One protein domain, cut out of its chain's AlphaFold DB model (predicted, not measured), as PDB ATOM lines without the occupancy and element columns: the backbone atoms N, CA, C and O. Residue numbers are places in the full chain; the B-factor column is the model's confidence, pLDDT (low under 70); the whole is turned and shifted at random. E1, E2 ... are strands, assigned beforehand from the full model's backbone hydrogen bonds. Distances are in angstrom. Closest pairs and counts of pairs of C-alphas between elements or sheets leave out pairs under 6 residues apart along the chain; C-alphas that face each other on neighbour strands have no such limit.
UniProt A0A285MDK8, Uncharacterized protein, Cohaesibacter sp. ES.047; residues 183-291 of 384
ATOM      1  N   TRP A 183      72.445  70.664 -79.803       79.56
ATOM      2  CA  TRP A 183      71.638  71.824 -80.189       79.56
ATOM      3  C   TRP A 183      70.344  71.454 -80.909       79.56
ATOM      4  O   TRP A 183      69.349  72.152 -80.724       79.56
ATOM      5  N   ASN A 184      70.340  70.371 -81.698       92.31
ATOM      6  CA  ASN A 184      69.167  69.955 -82.461       92.31
ATOM      7  C   ASN A 184      68.231  69.056 -81.636       92.31
ATOM      8  O   ASN A 184      68.544  67.903 -81.331       92.31
ATOM      9  N   TRP A 185      67.045  69.563 -81.316       95.00
ATOM     10  CA  TRP A 185      66.006  68.842 -80.578       95.00
ATOM     11  C   TRP A 185      65.224  67.831 -81.428       95.00
ATOM     12  O   TRP A 185      64.551  66.964 -80.872       95.00
ATOM     13  N   ILE A 186      65.318  67.914 -82.758       96.38
ATOM     14  CA  ILE A 186      64.680  66.975 -83.684       96.38
ATOM     15  C   ILE A 186      65.526  65.719 -83.800       96.38
ATOM     16  O   ILE A 186      66.710  65.812 -84.095       96.38
ATOM     17  N   ILE A 187      64.918  64.549 -83.620       95.81
ATOM     18  CA  ILE A 187      65.528  63.228 -83.834       95.81
ATOM     19  C   ILE A 187      65.312  62.811 -85.290       95.81
ATOM     20  O   ILE A 187      64.225  63.004 -85.827       95.81
ATOM     21  N   ASN A 188      66.321  62.222 -85.935       96.62
ATOM     22  CA  ASN A 188      66.230  61.704 -87.303       96.62
ATOM     23  C   ASN A 188      65.743  62.765 -88.316       96.62
ATOM     24  O   ASN A 188      64.914  62.488 -89.183       96.62
ATOM     25  N   GLY A 189      66.196  64.016 -88.170       96.25
ATOM     26  CA  GLY A 189      65.760  65.141 -89.013       96.25
ATOM     27  C   GLY A 189      66.246  65.081 -90.467       96.25
ATOM     28  O   GLY A 189      65.716  65.784 -91.328       96.25
ATOM     29  N   ASP A 190      67.236  64.241 -90.762       96.06
ATOM     30  CA  ASP A 190      67.707  63.944 -92.117       96.06
ATOM     31  C   ASP A 190      67.003  62.738 -92.755       96.06
ATOM     32  O   ASP A 190      67.239  62.450 -93.929       96.06
ATOM     33  N   PHE A 191      66.109  62.073 -92.015       96.81
ATOM     34  CA  PHE A 191      65.354  60.907 -92.461       96.81
ATOM     35  C   PHE A 191      66.258  59.739 -92.894       96.81
ATOM     36  O   PHE A 191      65.961  59.051 -93.867       96.81
ATOM     37  N   THR A 192      67.367  59.489 -92.196       96.62
ATOM     38  CA  THR A 192      68.273  58.368 -92.517       96.62
ATOM     39  C   THR A 192      67.967  57.082 -91.748       96.62
ATOM     40  O   THR A 192      68.334  55.990 -92.195       96.62
ATOM     41  N   VAL A 193      67.264  57.163 -90.615       97.25
ATOM     42  CA  VAL A 193      66.881  55.999 -89.807       97.25
ATOM     43  C   VAL A 193      65.457  55.555 -90.166       97.25
ATOM     44  O   VAL A 193      64.497  56.307 -90.001       97.25
ATOM     45  N   ASN A 194      65.324  54.324 -90.674       97.06
ATOM     46  CA  ASN A 194      64.041  53.684 -90.994       97.06
ATOM     47  C   ASN A 194      64.055  52.193 -90.616       97.06
ATOM     48  O   ASN A 194      64.115  51.299 -91.461       97.06
ATOM     49  N   ARG A 195      64.030  51.906 -89.318       94.88
ATOM     50  CA  ARG A 195      63.982  50.544 -88.773       94.88
ATOM     51  C   ARG A 195      62.608  49.915 -88.880       94.88
ATOM     52  O   ARG A 195      62.501  48.690 -88.999       94.88
ATOM     53  N   ARG A 196      61.561  50.741 -88.846       94.19
ATOM     54  CA  ARG A 196      60.180  50.287 -89.026       94.19
ATOM     55  C   ARG A 196      59.988  49.676 -90.414       94.19
ATOM     56  O   ARG A 196      59.302  48.664 -90.543       94.19
ATOM     57  N   GLY A 197      60.706  50.190 -91.413       95.38
ATOM     58  CA  GLY A 197      60.496  49.853 -92.820       95.38
ATOM     59  C   GLY A 197      59.280  50.588 -93.388       95.38
ATOM     60  O   GLY A 197      58.642  50.096 -94.314       95.38
ATOM     61  N   GLY A 198      58.931  51.733 -92.794       95.12
ATOM     62  CA  GLY A 198      57.830  52.578 -93.230       95.12
ATOM     63  C   GLY A 198      58.201  53.425 -94.447       95.12
ATOM     64  O   GLY A 198      59.351  53.472 -94.888       95.12
ATOM     65  N   THR A 199      57.216  54.126 -94.993       97.00
ATOM     66  CA  THR A 199      57.421  55.121 -96.053       97.00
ATOM     67  C   THR A 199      57.703  56.493 -95.453       97.00
ATOM     68  O   THR A 199      57.200  56.796 -94.376       97.00
ATOM     69  N   ARG A 200      58.428  57.358 -96.172       95.31
ATOM     70  CA  ARG A 200      58.691  58.739 -95.726       95.31
ATOM     71  C   ARG A 200      57.416  59.567 -95.555       95.31
ATOM     72  O   ARG A 200      57.345  60.335 -94.611       95.31
ATOM     73  N   ASN A 201      56.417  59.349 -96.417       95.44
ATOM     74  CA  ASN A 201      55.122  60.038 -96.396       95.44
ATOM     75  C   ASN A 201      54.006  59.060 -95.996       95.44
ATOM     76  O   ASN A 201      53.251  58.610 -96.861       95.44
ATOM     77  N   PRO A 202      53.943  58.641 -94.722       97.12
ATOM     78  CA  PRO A 202      52.885  57.761 -94.244       97.12
ATOM     79  C   PRO A 202      51.537  58.508 -94.188       97.12
ATOM     80  O   PRO A 202      51.475  59.734 -94.283       97.12
ATOM     81  N   GLY A 203      50.441  57.765 -94.016       97.94
ATOM     82  CA  GLY A 203      49.123  58.363 -93.772       97.94
ATOM     83  C   GLY A 203      49.076  59.188 -92.477       97.94
ATOM     84  O   GLY A 203      49.922  59.032 -91.596       97.94
ATOM     85  N   ILE A 204      48.070  60.059 -92.342       98.06
ATOM     86  CA  ILE A 204      47.892  60.911 -91.152       98.06
ATOM     87  C   ILE A 204      47.810  60.044 -89.887       98.06
ATOM     88  O   ILE A 204      47.020  59.104 -89.825       98.06
ATOM     89  N   GLY A 205      48.629  60.367 -88.883       96.69
ATOM     90  CA  GLY A 205      48.722  59.638 -87.616       96.69
ATOM     91  C   GLY A 205      49.497  58.319 -87.686       96.69
ATOM     92  O   GLY A 205      49.660  57.667 -86.660       96.69
ATOM     93  N   VAL A 206      49.991  57.920 -88.861       96.81
ATOM     94  CA  VAL A 206      50.770  56.691 -89.045       96.81
ATOM     95  C   VAL A 206      52.257  57.021 -89.009       96.81
ATOM     96  O   VAL A 206      52.703  57.954 -89.676       96.81
ATOM     97  N   TYR A 207      53.032  56.242 -88.256       96.81
ATOM     98  CA  TYR A 207      54.488  56.361 -88.215       96.81
ATOM     99  C   TYR A 207      55.137  55.778 -89.474       96.81
ATOM    100  O   TYR A 207      54.833  54.661 -89.897       96.81
ATOM    101  N   GLY A 208      56.035  56.559 -90.071       96.25
ATOM    102  CA  GLY A 208      56.816  56.205 -91.249       96.25
ATOM    103  C   GLY A 208      58.250  55.879 -90.861       96.25
ATOM    104  O   GLY A 208      58.530  54.813 -90.314       96.25
ATOM    105  N   TYR A 209      59.157  56.807 -91.161       96.94
ATOM    106  CA  TYR A 209      60.538  56.753 -90.679       96.94
ATOM    107  C   TYR A 209      60.551  57.003 -89.166       96.94
ATOM    108  O   TYR A 209      59.648  57.660 -88.642       96.94
ATOM    109  N   ASP A 210      61.546  56.472 -88.454       95.56
ATOM    110  CA  ASP A 210      61.579  56.503 -86.988       95.56
ATOM    111  C   ASP A 210      61.379  57.937 -86.462       95.56
ATOM    112  O   ASP A 210      62.055  58.859 -86.924       95.56
ATOM    113  N   ARG A 211      60.455  58.106 -85.497       96.19
ATOM    114  CA  ARG A 211      60.006  59.378 -84.886       96.19
ATOM    115  C   ARG A 211      59.096  60.280 -85.710       96.19
ATOM    116  O   ARG A 211      58.573  61.246 -85.151       96.19
ATOM    117  N   TRP A 212      58.874  59.984 -86.985       97.94
ATOM    118  CA  TRP A 212      58.063  60.818 -87.867       97.94
ATOM    119  C   TRP A 212      56.728  60.153 -88.184       97.94
ATOM    120  O   TRP A 212      56.680  59.043 -88.720       97.94
ATOM    121  N   LYS A 213      55.634  60.853 -87.879       97.50
ATOM    122  CA  LYS A 213      54.274  60.451 -88.256       97.50
ATOM    123  C   LYS A 213      53.718  61.366 -89.339       97.50
ATOM    124  O   LYS A 213      54.103  62.528 -89.441       97.50
ATOM    125  N   GLY A 214      52.798  60.846 -90.140       98.12
ATOM    126  CA  GLY A 214      52.083  61.654 -91.121       98.12
ATOM    127  C   GLY A 214      51.179  62.670 -90.427       98.12
ATOM    128  O   GLY A 214      50.542  62.368 -89.417       98.12
ATOM    129  N   HIS A 215      51.092  63.865 -90.993       98.25
ATOM    130  CA  HIS A 215      50.230  64.956 -90.558       98.25
ATOM    131  C   HIS A 215      49.450  65.501 -91.758       98.25
ATOM    132  O   HIS A 215      49.866  65.323 -92.902       98.25
ATOM    133  N   ALA A 216      48.319  66.171 -91.518       97.88
ATOM    134  CA  ALA A 216      47.515  66.759 -92.596       97.88
ATOM    135  C   ALA A 216      48.330  67.724 -93.476       97.88
ATOM    136  O   ALA A 216      48.135  67.773 -94.688       97.88
ATOM    137  N   ASP A 217      49.291  68.415 -92.860       97.62
ATOM    138  CA  ASP A 217      50.164  69.403 -93.503       97.62
ATOM    139  C   ASP A 217      51.582  68.876 -93.814       97.62
ATOM    140  O   ASP A 217      52.464  69.653 -94.177       97.62
ATOM    141  N   GLY A 218      51.829  67.565 -93.682       97.88
ATOM    142  CA  GLY A 218      53.123  66.955 -94.005       97.88
ATOM    143  C   GLY A 218      53.569  65.890 -93.007       97.88
ATOM    144  O   GLY A 218      52.922  64.856 -92.866       97.88
ATOM    145  N   LEU A 219      54.704  66.118 -92.350       98.44
ATOM    146  CA  LEU A 219      55.318  65.218 -91.375       98.44
ATOM    147  C   LEU A 219      55.370  65.895 -90.016       98.44
ATOM    148  O   LEU A 219      55.697  67.073 -89.920       98.44
ATOM    149  N   GLU A 220      55.080  65.141 -88.965       98.31
ATOM    150  CA  GLU A 220      55.089  65.632 -87.595       98.31
ATOM    151  C   GLU A 220      56.041  64.816 -86.725       98.31
ATOM    152  O   GLU A 220      56.054  63.580 -86.762       98.31
ATOM    153  N   GLN A 221      56.785  65.526 -85.882       97.88
ATOM    154  CA  GLN A 221      57.503  64.960 -84.755       97.88
ATOM    155  C   GLN A 221      57.069  65.652 -83.462       97.88
ATOM    156  O   GLN A 221      56.969  66.874 -83.388       97.88
ATOM    157  N   MET A 222      56.845  64.853 -82.419       97.00
ATOM    158  CA  MET A 222      56.615  65.359 -81.069       97.00
ATOM    159  C   MET A 222      57.948  65.411 -80.317       97.00
ATOM    160  O   MET A 222      58.532  64.359 -80.027       97.00
ATOM    161  N   ILE A 223      58.413  66.617 -79.991       95.94
ATOM    162  CA  ILE A 223      59.555  66.824 -79.098       95.94
ATOM    163  C   ILE A 223      59.053  66.747 -77.661       95.94
ATOM    164  O   ILE A 223      58.092  67.416 -77.276       95.94
ATOM    165  N   GLU A 224      59.714  65.926 -76.855       92.62
ATOM    166  CA  GLU A 224      59.358  65.739 -75.457       92.62
ATOM    167  C   GLU A 224      60.153  66.649 -74.537       92.62
ATOM    168  O   GLU A 224      61.368  66.772 -74.685       92.62
ATOM    169  N   SER A 225      59.480  67.197 -73.524       92.81
ATOM    170  CA  SER A 225      60.127  67.953 -72.447       92.81
ATOM    171  C   SER A 225      61.034  69.076 -72.958       92.81
ATOM    172  O   SER A 225      62.078  69.348 -72.364       92.81
ATOM    173  N   LEU A 226      60.637  69.734 -74.052       94.44
ATOM    174  CA  LEU A 226      61.362  70.880 -74.579       94.44
ATOM    175  C   LEU A 226      61.368  71.977 -73.498       94.44
ATOM    176  O   LEU A 226      60.299  72.319 -72.996       94.44
ATOM    177  N   PRO A 227      62.513  72.527 -73.072       95.75
ATOM    178  CA  PRO A 227      62.515  73.599 -72.081       95.75
ATOM    179  C   PRO A 227      61.765  74.836 -72.590       95.75
ATOM    180  O   PRO A 227      61.762  75.103 -73.790       95.75
ATOM    181  N   ALA A 228      61.175  75.633 -71.701       96.81
ATOM    182  CA  ALA A 228      60.632  76.928 -72.105       96.81
ATOM    183  C   ALA A 228      61.746  77.847 -72.647       96.81
ATOM    184  O   ALA A 228      62.885  77.800 -72.165       96.81
ATOM    185  N   GLY A 229      61.429  78.686 -73.635       96.81
ATOM    186  CA  GLY A 229      62.379  79.640 -74.206       96.81
ATOM    187  C   GLY A 229      62.119  79.985 -75.668       96.81
ATOM    188  O   GLY A 229      61.070  79.670 -76.223       96.81
ATOM    189  N   ASP A 230      63.099  80.637 -76.281       97.81
ATOM    190  CA  ASP A 230      63.069  80.994 -77.697       97.81
ATOM    191  C   ASP A 230      63.669  79.858 -78.528       97.81
ATOM    192  O   ASP A 230      64.625  79.209 -78.090       97.81
ATOM    193  N   TYR A 231      63.124  79.614 -79.719       97.25
ATOM    194  CA  TYR A 231      63.544  78.525 -80.600       97.25
ATOM    195  C   TYR A 231      63.469  78.918 -82.071       97.25
ATOM    196  O   TYR A 231      62.613  79.703 -82.478       97.25
ATOM    197  N   THR A 232      64.326  78.299 -82.880       97.19
ATOM    198  CA  THR A 232      64.260  78.366 -84.340       97.19
ATOM    199  C   THR A 232      64.018  76.971 -84.910       97.19
ATOM    200  O   THR A 232      64.782  76.054 -84.615       97.19
ATOM    201  N   LEU A 233      62.971  76.814 -85.723       97.50
ATOM    202  CA  LEU A 233      62.744  75.644 -86.576       97.50
ATOM    203  C   LEU A 233      63.287  75.935 -87.979       97.50
ATOM    204  O   LEU A 233      62.907  76.930 -88.600       97.50
ATOM    205  N   THR A 234      64.125  75.045 -88.491       96.75
ATOM    206  CA  THR A 234      64.684  75.102 -89.845       96.75
ATOM    207  C   THR A 234      64.480  73.773 -90.566       96.75
ATOM    208  O   THR A 234      64.377  72.708 -89.956       96.75
ATOM    209  N   TRP A 235      64.387  73.839 -91.888       97.00
ATOM    210  CA  TRP A 235      64.490  72.696 -92.790       97.00
ATOM    211  C   TRP A 235      64.926  73.166 -94.179       97.00
ATOM    212  O   TRP A 235      64.786  74.343 -94.530       97.00
ATOM    213  N   THR A 236      65.390  72.212 -94.979       95.75
ATOM    214  CA  THR A 236      65.585  72.359 -96.425       95.75
ATOM    215  C   THR A 236      64.402  71.767 -97.184       95.75
ATOM    216  O   THR A 236      63.810  70.778 -96.756       95.75
ATOM    217  N   GLY A 237      64.051  72.373 -98.315       93.44
ATOM    218  CA  GLY A 237      62.842  72.046 -99.078       93.44
ATOM    219  C   GLY A 237      61.902  73.246 -99.182       93.44
ATOM    220  O   GLY A 237      62.208  74.330 -98.687       93.44
ATOM    221  N   GLY A 238      60.780  73.069 -99.879       93.19
ATOM    222  CA  GLY A 238      59.753  74.104 -99.999       93.19
ATOM    223  C   GLY A 238      58.781  74.119 -98.815       93.19
ATOM    224  O   GLY A 238      59.040  73.532 -97.766       93.19
ATOM    225  N   GLY A 239      57.635  74.778 -99.014       97.50
ATOM    226  CA  GLY A 239      56.461  74.689 -98.139       97.50
ATOM    227  C   GLY A 239      56.535  75.478 -96.826       97.50
ATOM    228  O   GLY A 239      57.380  76.352 -96.637       97.50
ATOM    229  N   THR A 240      55.593  75.184 -95.930       98.44
ATOM    230  CA  THR A 240      55.460  75.810 -94.606       98.44
ATOM    231  C   THR A 240      55.488  74.762 -93.503       98.44
ATOM    232  O   THR A 240      54.873  73.710 -93.648       98.44
ATOM    233  N   GLY A 241      56.154  75.070 -92.396       98.44
ATOM    234  CA  GLY A 241      56.162  74.262 -91.180       98.44
ATOM    235  C   GLY A 241      55.439  74.967 -90.038       98.44
ATOM    236  O   GLY A 241      55.091  76.143 -90.156       98.44
ATOM    237  N   THR A 242      55.244  74.258 -88.929       98.69
ATOM    238  CA  THR A 242      54.592  74.763 -87.720       98.69
ATOM    239  C   THR A 242      55.375  74.365 -86.474       98.69
ATOM    240  O   THR A 242      55.712  73.198 -86.293       98.69
ATOM    241  N   ILE A 243      55.615  75.327 -85.581       98.44
ATOM    242  CA  ILE A 243      56.129  75.103 -84.222       98.44
ATOM    243  C   ILE A 243      55.477  76.112 -83.274       98.44
ATOM    244  O   ILE A 243      55.337  77.288 -83.606       98.44
ATOM    245  N   GLY A 244      55.014  75.661 -82.104       96.31
ATOM    246  CA  GLY A 244      54.384  76.555 -81.122       96.31
ATOM    247  C   GLY A 244      53.130  77.278 -81.630       96.31
ATOM    248  O   GLY A 244      52.840  78.384 -81.184       96.31
ATOM    249  N   GLY A 245      52.420  76.695 -82.602       96.75
ATOM    250  CA  GLY A 245      51.259  77.311 -83.256       96.75
ATOM    251  C   GLY A 245      51.596  78.376 -84.309       96.75
ATOM    252  O   GLY A 245      50.682  78.925 -84.919       96.75
ATOM    253  N   VAL A 246      52.879  78.660 -84.554       98.12
ATOM    254  CA  VAL A 246      53.326  79.581 -85.607       98.12
ATOM    255  C   VAL A 246      53.597  78.793 -86.881       98.12
ATOM    256  O   VAL A 246      54.451  77.909 -86.875       98.12
ATOM    257  N   THR A 247      52.906  79.145 -87.969       98.56
ATOM    258  CA  THR A 247      53.086  78.536 -89.296       98.56
ATOM    259  C   THR A 247      53.726  79.526 -90.265       98.56
ATOM    260  O   THR A 247      53.182  80.605 -90.493       98.56
ATOM    261  N   ALA A 248      54.867  79.163 -90.852       98.44
ATOM    262  CA  ALA A 248      55.603  79.993 -91.810       98.44
ATOM    263  C   ALA A 248      56.546  79.139 -92.679       98.44
ATOM    264  O   ALA A 248      56.650  77.929 -92.491       98.44
ATOM    265  N   ALA A 249      57.219  79.757 -93.654       98.06
ATOM    266  CA  ALA A 249      58.327  79.125 -94.374       98.06
ATOM    267  C   ALA A 249      59.597  79.074 -93.500       98.06
ATOM    268  O   ALA A 249      59.738  79.861 -92.565       98.06
ATOM    269  N   SER A 250      60.522  78.163 -93.816       96.81
ATOM    270  CA  SER A 250      61.822  78.051 -93.139       96.81
ATOM    271  C   SER A 250      62.676  79.303 -93.392       96.81
ATOM    272  O   SER A 250      62.743  79.746 -94.544       96.81
ATOM    273  N   PRO A 251      63.363  79.865 -92.379       97.38
ATOM    274  CA  PRO A 251      63.352  79.480 -90.964       97.38
ATOM    275  C   PRO A 251      62.206  80.139 -90.162       97.38
ATOM    276  O   PRO A 251      61.858  81.297 -90.396       97.38
ATOM    277  N   ILE A 252      61.681  79.447 -89.141       97.81
ATOM    278  CA  ILE A 252      60.666  79.974 -88.207       97.81
ATOM    279  C   ILE A 252      61.314  80.272 -86.855       97.81
ATOM    280  O   ILE A 252      61.761  79.349 -86.182       97.81
ATOM    281  N   TYR A 253      61.322  81.538 -86.429       97.81
ATOM    282  CA  TYR A 253      61.766  81.941 -85.089       97.81
ATOM    283  C   TYR A 253      60.563  82.221 -84.183       97.81
ATOM    284  O   TYR A 253      59.725  83.062 -84.509       97.81
ATOM    285  N   VAL A 254      60.486  81.521 -83.050       98.06
ATOM    286  CA  VAL A 254      59.413  81.648 -82.057       98.06
ATOM    287  C   VAL A 254      60.007  82.077 -80.726       98.06
ATOM    288  O   VAL A 254      60.937  81.448 -80.222       98.06
ATOM    289  N   THR A 255      59.443  83.129 -80.139       98.06
ATOM    290  CA  THR A 255      59.828  83.620 -78.815       98.06
ATOM    291  C   THR A 255      58.866  83.129 -77.737       98.06
ATOM    292  O   THR A 255      57.670  82.965 -77.981       98.06
ATOM    293  N   GLY A 256      59.381  82.903 -76.528       96.88
ATOM    294  CA  GLY A 256      58.570  82.588 -75.351       96.88
ATOM    295  C   GLY A 256      57.757  81.294 -75.459       96.88
ATOM    296  O   GLY A 256      56.662  81.218 -74.903       96.88
ATOM    297  N   LEU A 257      58.268  80.280 -76.164       97.56
ATOM    298  CA  LEU A 257      57.629  78.970 -76.243       97.56
ATOM    299  C   LEU A 257      57.517  78.382 -74.827       97.56
ATOM    300  O   LEU A 257      58.504  78.346 -74.090       97.56
ATOM    301  N   SER A 258      56.336  77.892 -74.441       95.94
ATOM    302  CA  SER A 258      56.076  77.399 -73.077       95.94
ATOM    303  C   SER A 258      56.869  76.142 -72.700       95.94
ATOM    304  O   SER A 258      56.926  75.786 -71.525       95.94
ATOM    305  N   GLY A 259      57.459  75.462 -73.686       93.56
ATOM    306  CA  GLY A 259      58.109  74.169 -73.504       93.56
ATOM    307  C   GLY A 259      57.112  73.021 -73.299       93.56
ATOM    308  O   GLY A 259      55.920  73.155 -73.576       93.56
ATOM    309  N   GLY A 260      57.604  71.880 -72.810       94.75
ATOM    310  CA  GLY A 260      56.841  70.647 -72.631       94.75
ATOM    311  C   GLY A 260      56.797  69.795 -73.900       94.75
ATOM    312  O   GLY A 260      57.770  69.727 -74.652       94.75
ATOM    313  N   GLN A 261      55.673  69.113 -74.123       96.06
ATOM    314  CA  GLN A 261      55.424  68.394 -75.373       96.06
ATOM    315  C   GLN A 261      55.147  69.404 -76.487       96.06
ATOM    316  O   GLN A 261      54.166  70.143 -76.428       96.06
ATOM    317  N   THR A 262      56.025  69.449 -77.483       97.44
ATOM    318  CA  THR A 262      55.945  70.408 -78.588       97.44
ATOM    319  C   THR A 262      55.819  69.654 -79.901       97.44
ATOM    320  O   THR A 262      56.726  68.918 -80.290       97.44
ATOM    321  N   SER A 263      54.694  69.851 -80.588       97.62
ATOM    322  CA  SER A 263      54.495  69.355 -81.948       97.62
ATOM    323  C   SER A 263      55.260  70.236 -82.935       97.62
ATOM    324  O   SER A 263      55.160  71.468 -82.889       97.62
ATOM    325  N   VAL A 264      56.033  69.593 -83.804       98.38
ATOM    326  CA  VAL A 264      56.734  70.210 -84.926       98.38
ATOM    327  C   VAL A 264      56.230  69.562 -86.198       98.38
ATOM    328  O   VAL A 264      56.384  68.355 -86.373       98.38
ATOM    329  N   VAL A 265      55.652  70.369 -87.080       98.69
ATOM    330  CA  VAL A 265      55.146  69.930 -88.383       98.69
ATOM    331  C   VAL A 265      56.000  70.553 -89.478       98.69
ATOM    332  O   VAL A 265      56.301  71.742 -89.427       98.69
ATOM    333  N   VAL A 266      56.387  69.769 -90.475       98.50
ATOM    334  CA  VAL A 266      57.122  70.228 -91.659       98.50
ATOM    335  C   VAL A 266      56.505  69.648 -92.933       98.50
ATOM    336  O   VAL A 266      55.836  68.615 -92.866       98.50
ATOM    337  N   PRO A 267      56.731  70.256 -94.107       98.44
ATOM    338  CA  PRO A 267      56.277  69.712 -95.384       98.44
ATOM    339  C   PRO A 267      56.781  68.288 -95.647       98.44
ATOM    340  O   PRO A 267      57.852  67.893 -95.193       98.44
ATOM    341  N   SER A 268      56.032  67.514 -96.434       97.44
ATOM    342  CA  SER A 268      56.365  66.105 -96.716       97.44
ATOM    343  C   SER A 268      57.693  65.888 -97.459       97.44
ATOM    344  O   SER A 268      58.287  64.814 -97.397       97.44
ATOM    345  N   ASP A 269      58.179  66.906 -98.165       96.81
ATOM    346  CA  ASP A 269      59.455  66.908 -98.876       96.81
ATOM    347  C   ASP A 269      60.611  67.492 -98.047       96.81
ATOM    348  O   ASP A 269      61.764  67.395 -98.481       96.81
ATOM    349  N   ALA A 270      60.340  68.025 -96.847       97.25
ATOM    350  CA  ALA A 270      61.335  68.650 -95.979       97.25
ATOM    351  C   ALA A 270      62.472  67.688 -95.628       97.25
ATOM    352  O   ALA A 270      62.234  66.533 -95.279       97.25
ATOM    353  N   ALA A 271      63.710  68.162 -95.695       96.62
ATOM    354  CA  ALA A 271      64.917  67.435 -95.320       96.62
ATOM    355  C   ALA A 271      65.755  68.270 -94.346       96.62
ATOM    356  O   ALA A 271      65.631  69.496 -94.319       96.62
ATOM    357  N   ARG A 272      66.649  67.625 -93.586       95.25
ATOM    358  CA  ARG A 272      67.558  68.300 -92.639       95.25
ATOM    359  C   ARG A 272      66.811  69.185 -91.635       95.25
ATOM    360  O   ARG A 272      67.141  70.349 -91.435       95.25
ATOM    361  N   VAL A 273      65.756  68.637 -91.044       96.50
ATOM    362  CA  VAL A 273      64.916  69.362 -90.091       96.50
ATOM    363  C   VAL A 273      65.673  69.553 -88.781       96.50
ATOM    364  O   VAL A 273      66.235  68.599 -88.235       96.50
ATOM    365  N   SER A 274      65.673  70.776 -88.261       95.94
ATOM    366  CA  SER A 274      66.334  71.114 -87.007       95.94
ATOM    367  C   SER A 274      65.479  72.043 -86.161       95.94
ATOM    368  O   SER A 274      64.821  72.949 -86.666       95.94
ATOM    369  N   VAL A 275      65.496  71.815 -84.851       96.06
ATOM    370  CA  VAL A 275      64.995  72.771 -83.862       96.06
ATOM    371  C   VAL A 275      66.136  73.088 -82.928       96.06
ATOM    372  O   VAL A 275      66.629  72.194 -82.250       96.06
ATOM    373  N   CYS A 276      66.532  74.351 -82.862       94.50
ATOM    374  CA  CYS A 276      67.610  74.820 -82.000       94.50
ATOM    375  C   CYS A 276      67.111  75.912 -81.054       94.50
ATOM    376  O   CYS A 276      66.158  76.639 -81.348       94.50
ATOM    377  N   LYS A 277      67.744  76.006 -79.883       93.94
ATOM    378  CA  LYS A 277      67.407  77.002 -78.862       93.94
ATOM    379  C   LYS A 277      67.985  78.371 -79.239       93.94
ATOM    380  O   LYS A 277      69.170  78.472 -79.536       93.94
ATOM    381  N   GLY A 278      67.169  79.415 -79.138       94.50
ATOM    382  CA  GLY A 278      67.506  80.792 -79.499       94.50
ATOM    383  C   GLY A 278      67.247  81.119 -80.972       94.50
ATOM    384  O   GLY A 278      66.547  80.392 -81.679       94.50
ATOM    385  N   ASP A 279      67.792  82.252 -81.415       94.56
ATOM    386  CA  ASP A 279      67.737  82.701 -82.809       94.56
ATOM    387  C   ASP A 279      68.910  82.111 -83.601       94.56
ATOM    388  O   ASP A 279      70.038  82.600 -83.534       94.56
ATOM    389  N   CYS A 280      68.642  81.050 -84.358       91.31
ATOM    390  CA  CYS A 280      69.637  80.374 -85.187       91.31
ATOM    391  C   CYS A 280      69.514  80.744 -86.667       91.31
ATOM    392  O   CYS A 280      70.131  80.095 -87.508       91.31
ATOM    393  N   ARG A 281      68.725  81.765 -87.026       91.62
ATOM    394  CA  ARG A 281      68.486  82.122 -88.439       91.62
ATOM    395  C   ARG A 281      69.756  82.548 -89.180       91.62
ATOM    396  O   ARG A 281      69.781  82.518 -90.404       91.62
ATOM    397  N   ALA A 282      70.788  82.955 -88.442       87.38
ATOM    398  CA  ALA A 282      72.093  83.337 -88.976       87.38
ATOM    399  C   ALA A 282      73.113  82.181 -89.023       87.38
ATOM    400  O   ALA A 282      74.245  82.402 -89.450       87.38
ATOM    401  N   MET A 283      72.764  80.969 -88.567       81.38
ATOM    402  CA  MET A 283      73.681  79.828 -88.617       81.38
ATOM    403  C   MET A 283      73.852  79.341 -90.058       81.38
ATOM    404  O   MET A 283      72.883  78.997 -90.728       81.38
ATOM    405  N   THR A 284      75.101  79.276 -90.522       73.69
ATOM    406  CA  THR A 284      75.455  78.763 -91.858       73.69
ATOM    407  C   THR A 284      75.139  77.272 -92.016       73.69
ATOM    408  O   THR A 284      74.886  76.812 -93.126       73.69
ATOM    409  N   TYR A 285      75.148  76.524 -90.908       70.31
ATOM    410  CA  TYR A 285      74.739  75.124 -90.849       70.31
ATOM    411  C   TYR A 285      73.389  75.050 -90.142       70.31
ATOM    412  O   TYR A 285      73.306  75.028 -88.916       70.31
ATOM    413  N   ASP A 286      72.328  75.056 -90.938       69.38
ATOM    414  CA  ASP A 286      70.937  74.976 -90.492       69.38
ATOM    415  C   ASP A 286      70.580  73.621 -89.860       69.38
ATOM    416  O   ASP A 286      69.575  73.518 -89.154       69.38
ATOM    417  N   TYR A 287      71.420  72.605 -90.070       83.88
ATOM    418  CA  TYR A 287      71.279  71.260 -89.533       83.88
ATOM    419  C   TYR A 287      72.580  70.772 -88.890       83.88
ATOM    420  O   TYR A 287      73.543  70.434 -89.579       83.88
ATOM    421  N   ASP A 288      72.579  70.709 -87.559       82.44
ATOM    422  CA  ASP A 288      73.623  70.047 -86.775       82.44
ATOM    423  C   ASP A 288      73.336  68.540 -86.775       82.44
ATOM    424  O   ASP A 288      72.411  68.059 -86.107       82.44
ATOM    425  N   CYS A 289      74.045  67.809 -87.636       82.06
ATOM    426  CA  CYS A 289      73.843  66.378 -87.795       82.06
ATOM    427  C   CYS A 289      74.482  65.614 -86.631       82.06
ATOM    428  O   CYS A 289      75.691  65.685 -86.401       82.06
ATOM    429  N   ARG A 290      73.687  64.783 -85.954       87.88
ATOM    430  CA  ARG A 290      74.240  63.751 -85.076       87.88
ATOM    431  C   ARG A 290      74.862  62.633 -85.897       87.88
ATOM    432  O   ARG A 290      74.472  62.375 -87.034       87.88
ATOM    433  N   SER A 291      75.809  61.916 -85.292       90.38
ATOM    434  CA  SER A 291      76.302  60.678 -85.888       90.38
ATOM    435  C   SER A 291      75.146  59.693 -86.089       90.38
ATOM    436  O   SER A 291      74.226  59.612 -85.270       90.38
TER     437      SER A 291
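This is residues 183 to 291 of the 384 residues of an uncharacterized protein of Cohaesibacter sp. ES.047 (UniProt A0A285MDK8). Look for two antiparallel sheets face to face as a sandwich: a wide, twisted and curled sheet of five strands, E1 E2 E7 E4 E5, and a smaller sheet of three, E6 E3 E8. A long looping stretch, residues 183 to 212, comes before E1, and a tail, residues 278 to 291, follows E8. The printed part has 109 residues with eight named strands, E1 to E8 along the chain, and no named helix; the class is all strand, though under half of the residues, 46, are in named elements. The whole is compact, with a radius of gyration of the C-alphas of 12.8 A, and rounded, spanning 35 by 26 by 25 A.

Start at Trp 183 and pass to C-alpha 213 at (54.274, 60.451, -88.256), where E1, residues 213 to 215, begins. E2, residues 218 to 226, is the longest strand by residues and covers 21.5 A; E3, residues 229 to 236, covers 23.6 A. Then come E4, residues 241 to 243, E5, residues 246 to 248, and E6, residues 252 to 257, which is 12.4 A long. E7, residues 260 to 266, covers 19.0 A, and E8, residues 271 to 277, covers 19.2 A and ends at C-alpha 277, (67.407, 77.002, -78.862).

Begin with the five-strand sheet, whose edge strands are E1 and E5. E1 and E2 form a hairpin, with N 215 and O 218 at 2.8 A. E2 and E7 are antiparallel at 159 degrees between their directions, with N 221 and O 264 at 2.9 A. E7 and E4 are antiparallel, with N 242 and O 265 at 2.8 A. E4 and E5 form a hairpin, with N 241 and O 248 at 2.9 A. From edge to edge the strands' lines turn by 81 degrees. In the other sheet E3 is the inner strand: find N 233 and O 252 at 2.8 A towards E6, and N 234 and O 274 at 2.9 A towards E8. The facing parts of the sandwich are 9.2 A centre to centre, with their best planes 30 degrees apart. Across it, the closest C-alphas of E3 and E4 are those of Leu 233 and Ile 243, 7.0 A apart; E2 and E8 are apart.

The C-alphas farthest apart are those of Gly 197 and Gly 256, 37.2 A. The printed part has no cut, and each link between named strands is tight. The mean pLDDT of the printed part is 94.9; residue 286 alone is under 70.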